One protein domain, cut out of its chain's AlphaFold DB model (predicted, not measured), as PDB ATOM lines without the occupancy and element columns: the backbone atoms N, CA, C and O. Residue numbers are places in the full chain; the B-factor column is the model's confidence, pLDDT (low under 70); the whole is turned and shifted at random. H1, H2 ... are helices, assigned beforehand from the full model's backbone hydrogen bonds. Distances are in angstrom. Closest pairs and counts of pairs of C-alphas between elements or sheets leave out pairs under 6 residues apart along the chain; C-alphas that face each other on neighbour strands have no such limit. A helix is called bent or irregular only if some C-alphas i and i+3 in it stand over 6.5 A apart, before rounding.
ATOM      1  N   ILE A 238     121.952 111.889 115.085       63.72
ATOM      2  CA  ILE A 238     123.253 112.458 114.710       63.72
ATOM      3  C   ILE A 238     123.274 112.818 113.221       63.72
ATOM      4  O   ILE A 238     123.685 113.913 112.840       63.72
ATOM      5  N   ASN A 239     122.784 111.917 112.367       68.00
ATOM      6  CA  ASN A 239     122.856 112.078 110.914       68.00
ATOM      7  C   ASN A 239     121.639 112.784 110.308       68.00
ATOM      8  O   ASN A 239     121.632 113.042 109.104       68.00
ATOM      9  N   LYS A 240     120.626 113.132 111.108       71.31
ATOM     10  CA  LYS A 240     119.368 113.710 110.619       71.31
ATOM     11  C   LYS A 240     119.585 114.963 109.774       71.31
ATOM     12  O   LYS A 240     119.069 115.050 108.666       71.31
ATOM     13  N   ASP A 241     120.411 115.891 110.253       67.25
ATOM     14  CA  ASP A 241     120.727 117.137 109.537       67.25
ATOM     15  C   ASP A 241     121.650 116.926 108.321       67.25
ATOM     16  O   ASP A 241     121.824 117.828 107.500       67.25
ATOM     17  N   ARG A 242     122.246 115.735 108.192       66.56
ATOM     18  CA  ARG A 242     123.040 115.317 107.032       66.56
ATOM     19  C   ARG A 242     122.184 114.623 105.965       66.56
ATOM     20  O   ARG A 242     122.632 114.504 104.823       66.56
ATOM     21  N   LYS A 243     120.973 114.164 106.306       67.19
ATOM     22  CA  LYS A 243     120.092 113.468 105.362       67.19
ATOM     23  C   LYS A 243     119.645 114.416 104.250       67.19
ATOM     24  O   LYS A 243     119.107 115.494 104.490       67.19
ATOM     25  N   THR A 244     119.817 113.968 103.014       63.88
ATOM     26  CA  THR A 244     119.211 114.576 101.826       63.88
ATOM     27  C   THR A 244     118.081 113.686 101.306       63.88
ATOM     28  O   THR A 244     118.172 112.462 101.457       63.88
ATOM     29  N   PRO A 245     117.046 114.242 100.647       49.28
ATOM     30  CA  PRO A 245     116.018 113.433  99.998       49.28
ATOM     31  C   PRO A 245     116.673 112.476  98.990       49.28
ATOM     32  O   PRO A 245     117.340 112.925  98.060       49.28
ATOM     33  N   GLY A 246     116.528 111.164  99.197       59.38
ATOM     34  CA  GLY A 246     117.006 110.133  98.264       59.38
ATOM     35  C   GLY A 246     118.110 109.201  98.769       59.38
ATOM     36  O   GLY A 246     118.437 108.255  98.052       59.38
ATOM     37  N   GLY A 247     118.640 109.419  99.979       60.59
ATOM     38  CA  GLY A 247     119.668 108.556 100.575       60.59
ATOM     39  C   GLY A 247     120.971 108.487  99.763       60.59
ATOM     40  O   GLY A 247     121.116 109.091  98.699       60.59
ATOM     41  N   THR A 248     121.957 107.743 100.261       62.06
ATOM     42  CA  THR A 248     123.224 107.537  99.542       62.06
ATOM     43  C   THR A 248     123.089 106.329  98.614       62.06
ATOM     44  O   THR A 248     123.141 105.193  99.069       62.06
ATOM     45  N   LYS A 249     122.932 106.553  97.303       59.72
ATOM     46  CA  LYS A 249     122.794 105.472  96.300       59.72
ATOM     47  C   LYS A 249     124.114 104.814  95.858       59.72
ATOM     48  O   LYS A 249     124.087 103.921  95.017       59.72
ATOM     49  N   GLY A 250     125.262 105.231  96.395       67.75
ATOM     50  CA  GLY A 250     126.552 104.599  96.107       67.75
ATOM     51  C   GLY A 250     127.766 105.445  96.483       67.75
ATOM     52  O   GLY A 250     127.639 106.572  96.966       67.75
ATOM     53  N   PHE A 251     128.955 104.898  96.231       66.69
ATOM     54  CA  PHE A 251     130.229 105.590  96.429       66.69
ATOM     55  C   PHE A 251     130.605 106.391  95.180       66.69
ATOM     56  O   PHE A 251     130.530 105.895  94.057       66.69
ATOM     57  N   SER A 252     131.023 107.642  95.370       70.31
ATOM     58  CA  SER A 252     131.535 108.482  94.287       70.31
ATOM     59  C   SER A 252     133.046 108.613  94.409       70.31
ATOM     60  O   SER A 252     133.538 108.955  95.476       70.31
ATOM     61  N   PHE A 253     133.775 108.415  93.312       77.94
ATOM     62  CA  PHE A 253     135.211 108.720  93.242       77.94
ATOM     63  C   PHE A 253     135.492 110.171  92.825       77.94
ATOM     64  O   PHE A 253     136.647 110.569  92.718       77.94
ATOM     65  N   LYS A 254     134.452 110.982  92.573       83.69
ATOM     66  CA  LYS A 254     134.624 112.392  92.208       83.69
ATOM     67  C   LYS A 254     135.053 113.188  93.451       83.69
ATOM     68  O   LYS A 254     134.244 113.287  94.377       83.69
ATOM     69  N   PRO A 255     136.245 113.819  93.466       82.19
ATOM     70  CA  PRO A 255     136.766 114.516  94.648       82.19
ATOM     71  C   PRO A 255     135.800 115.571  95.204       82.19
ATOM     72  O   PRO A 255     135.571 115.637  96.409       82.19
ATOM     73  N   ASN A 256     135.137 116.325  94.322       80.88
ATOM     74  CA  ASN A 256     134.162 117.350  94.713       80.88
ATOM     75  C   ASN A 256     132.922 116.761  95.399       80.88
ATOM     76  O   ASN A 256     132.408 117.340  96.355       80.88
ATOM     77  N   SER A 257     132.441 115.604  94.940       77.44
ATOM     78  CA  SER A 257     131.286 114.929  95.541       77.44
ATOM     79  C   SER A 257     131.636 114.349  96.910       77.44
ATOM     80  O   SER A 257     130.861 114.510  97.851       77.44
ATOM     81  N   VAL A 258     132.817 113.735  97.039       78.69
ATOM     82  CA  VAL A 258     133.330 113.218  98.318       78.69
ATOM     83  C   VAL A 258     133.532 114.359  99.312       78.69
ATOM     84  O   VAL A 258     133.072 114.276 100.446       78.69
ATOM     85  N   SER A 259     134.134 115.470  98.890       80.75
ATOM     86  CA  SER A 259     134.291 116.644  99.750       80.75
ATOM     87  C   SER A 259     132.934 117.177 100.230       80.75
ATOM     88  O   SER A 259     132.686 117.286 101.431       80.75
ATOM     89  N   LYS A 260     131.991 117.401  99.309       75.50
ATOM     90  CA  LYS A 260     130.692 118.016  99.608       75.50
ATOM     91  C   LYS A 260     129.769 117.162 100.487       75.50
ATOM     92  O   LYS A 260     129.070 117.728 101.331       75.50
ATOM     93  N   TYR A 261     129.712 115.849 100.247       73.25
ATOM     94  CA  TYR A 261     128.745 114.940 100.881       73.25
ATOM     95  C   TYR A 261     129.369 114.001 101.926       73.25
ATOM     96  O   TYR A 261     128.653 113.524 102.811       73.25
ATOM     97  N   CYS A 262     130.687 113.768 101.881       74.75
ATOM     98  CA  CYS A 262     131.393 112.907 102.836       74.75
ATOM     99  C   CYS A 262     132.206 113.703 103.868       74.75
ATOM    100  O   CYS A 262     131.975 113.518 105.059       74.75
ATOM    101  N   LEU A 263     133.109 114.587 103.429       80.25
ATOM    102  CA  LEU A 263     134.083 115.247 104.315       80.25
ATOM    103  C   LEU A 263     133.518 116.479 105.034       80.25
ATOM    104  O   LEU A 263     133.699 116.639 106.234       80.25
ATOM    105  N   VAL A 264     132.814 117.356 104.315       81.38
ATOM    106  CA  VAL A 264     132.351 118.655 104.851       81.38
ATOM    107  C   VAL A 264     130.902 118.581 105.357       81.38
ATOM    108  O   VAL A 264     130.336 119.556 105.843       81.38
ATOM    109  N   ALA A 265     130.261 117.421 105.245       74.88
ATOM    110  CA  ALA A 265     128.838 117.278 105.519       74.88
ATOM    111  C   ALA A 265     128.470 117.525 106.996       74.88
ATOM    112  O   ALA A 265     127.448 118.154 107.255       74.88
ATOM    113  N   GLU A 266     129.323 117.115 107.940       74.50
ATOM    114  CA  GLU A 266     129.143 117.348 109.386       74.50
ATOM    115  C   GLU A 266     129.312 118.822 109.773       74.50
ATOM    116  O   GLU A 266     128.559 119.374 110.579       74.50
ATOM    117  N   TYR A 267     130.268 119.505 109.145       79.38
ATOM    118  CA  TYR A 267     130.435 120.941 109.327       79.38
ATOM    119  C   TYR A 267     129.216 121.690 108.780       79.38
ATOM    120  O   TYR A 267     128.661 122.556 109.454       79.38
ATOM    121  N   ARG A 268     128.732 121.312 107.590       75.25
ATOM    122  CA  ARG A 268     127.549 121.930 106.965       75.25
ATOM    123  C   ARG A 268     126.282 121.720 107.785       75.25
ATOM    124  O   ARG A 268     125.520 122.675 107.931       75.25
ATOM    125  N   SER A 269     126.059 120.528 108.341       72.94
ATOM    126  CA  SER A 269     124.921 120.281 109.233       72.94
ATOM    127  C   SER A 269     125.013 121.122 110.509       72.94
ATOM    128  O   SER A 269     124.029 121.740 110.911       72.94
ATOM    129  N   THR A 270     126.207 121.242 111.095       77.62
ATOM    130  CA  THR A 270     126.443 122.067 112.290       77.62
ATOM    131  C   THR A 270     126.175 123.551 112.032       77.62
ATOM    132  O   THR A 270     125.459 124.182 112.808       77.62
ATOM    133  N   PHE A 271     126.670 124.102 110.919       80.12
ATOM    134  CA  PHE A 271     126.388 125.488 110.532       80.12
ATOM    135  C   PHE A 271     124.898 125.729 110.284       80.12
ATOM    136  O   PHE A 271     124.356 126.726 110.751       80.12
ATOM    137  N   LEU A 272     124.214 124.804 109.602       74.75
ATOM    138  CA  LEU A 272     122.769 124.896 109.382       74.75
ATOM    139  C   LEU A 272     121.985 124.864 110.696       74.75
ATOM    140  O   LEU A 272     121.010 125.599 110.837       74.75
ATOM    141  N   ARG A 273     122.408 124.048 111.664       72.12
ATOM    142  CA  ARG A 273     121.793 123.987 112.993       72.12
ATOM    143  C   ARG A 273     121.960 125.302 113.755       72.12
ATOM    144  O   ARG A 273     120.974 125.809 114.285       72.12
ATOM    145  N   HIS A 274     123.160 125.885 113.761       79.62
ATOM    146  CA  HIS A 274     123.390 127.199 114.372       79.62
ATOM    147  C   HIS A 274     122.584 128.301 113.677       79.62
ATOM    148  O   HIS A 274     121.942 129.097 114.352       79.62
ATOM    149  N   LEU A 275     122.533 128.302 112.343       80.25
ATOM    150  CA  LEU A 275     121.748 129.267 111.576       80.25
ATOM    151  C   LEU A 275     120.247 129.164 111.893       80.25
ATOM    152  O   LEU A 275     119.600 130.177 112.129       80.25
ATOM    153  N   LYS A 276     119.693 127.945 111.956       75.38
ATOM    154  CA  LYS A 276     118.295 127.716 112.362       75.38
ATOM    155  C   LYS A 276     118.023 128.221 113.780       75.38
ATOM    156  O   LYS A 276     116.982 128.831 114.002       75.38
ATOM    157  N   ALA A 277     118.953 127.994 114.710       79.31
ATOM    158  CA  ALA A 277     118.843 128.483 116.083       79.31
ATOM    159  C   ALA A 277     118.867 130.020 116.146       79.31
ATOM    160  O   ALA A 277     118.019 130.609 116.809       79.31
ATOM    161  N   MET A 278     119.777 130.662 115.406       83.25
ATOM    162  CA  MET A 278     119.876 132.125 115.307       83.25
ATOM    163  C   MET A 278     118.636 132.763 114.678       83.25
ATOM    164  O   MET A 278     118.228 133.842 115.085       83.25
ATOM    165  N   LEU A 279     118.032 132.102 113.688       83.69
ATOM    166  CA  LEU A 279     116.821 132.577 113.018       83.69
ATOM    167  C   LEU A 279     115.534 132.217 113.777       83.69
ATOM    168  O   LEU A 279     114.444 132.461 113.267       83.69
ATOM    169  N   HIS A 280     115.639 131.588 114.952       77.31
ATOM    170  CA  HIS A 280     114.509 131.027 115.698       77.31
ATOM    171  C   HIS A 280     113.619 130.091 114.857       77.31
ATOM    172  O   HIS A 280     112.458 129.852 115.183       77.31
TER     173      HIS A 280
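What this domain is: This is residues 238 to 280 of the 508 residues of an uncharacterized protein of Branchiostoma floridae (UniProt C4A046). A wide loop of chain, residues 238 to 254, sweeps round to two helices, H1 and H2, that follow each other end to end with a corner between them at Val 264. The longer helix, H2, makes an arm whose far part, residues 274 to 278, sticks out together with residues 279 and 280, while residues 253 to 259 stand free towards the other end. The printed part has 43 residues, with two named helices in the order H1, H2 and no named strand, and its class is all helix. It is loose, with a radius of gyration of the C-alphas of 11.9 A, and elongated, spanning 37 by 19 by 15 A.

How they stand to each other: After the stretch with no named element come H1, residues 255 to 263, and H2, residues 265 to 278, joined by a tight link of one residue. They are close but not clearly touching: their closest C-alphas, those of Ser 259 and Ala 265, are 8.0 A apart. Their lines stand at a steep tilt of 58 degrees, and they run the same way. Their centres are 17.3 A apart. In both H1 and H2 every O i to N i+4 pair is within hydrogen-bond range.

Where its parts are: The printed part begins with C-alpha 238 at (123.253, 112.458, 114.710). H1 runs from Pro 255, with its C-alpha at (136.766, 114.516, 94.648), to Leu 263, 10.1 A from first to last C-alpha. It is neither bent nor irregular, but only just: C-alphas 260 and 263 are 6.4 A apart. H2 runs from Ala 265 to Met 278, with C-alpha 278 at (119.876, 132.125, 115.307), and is 19.9 A long.

The domain as a whole: The two C-alphas farthest apart, those of Phe 253 and His 280, are 37.8 A apart. The printed part has no cut. The mean pLDDT of the printed part is 73.3, and residues 238 to 239 and 241 to 251 are under 70.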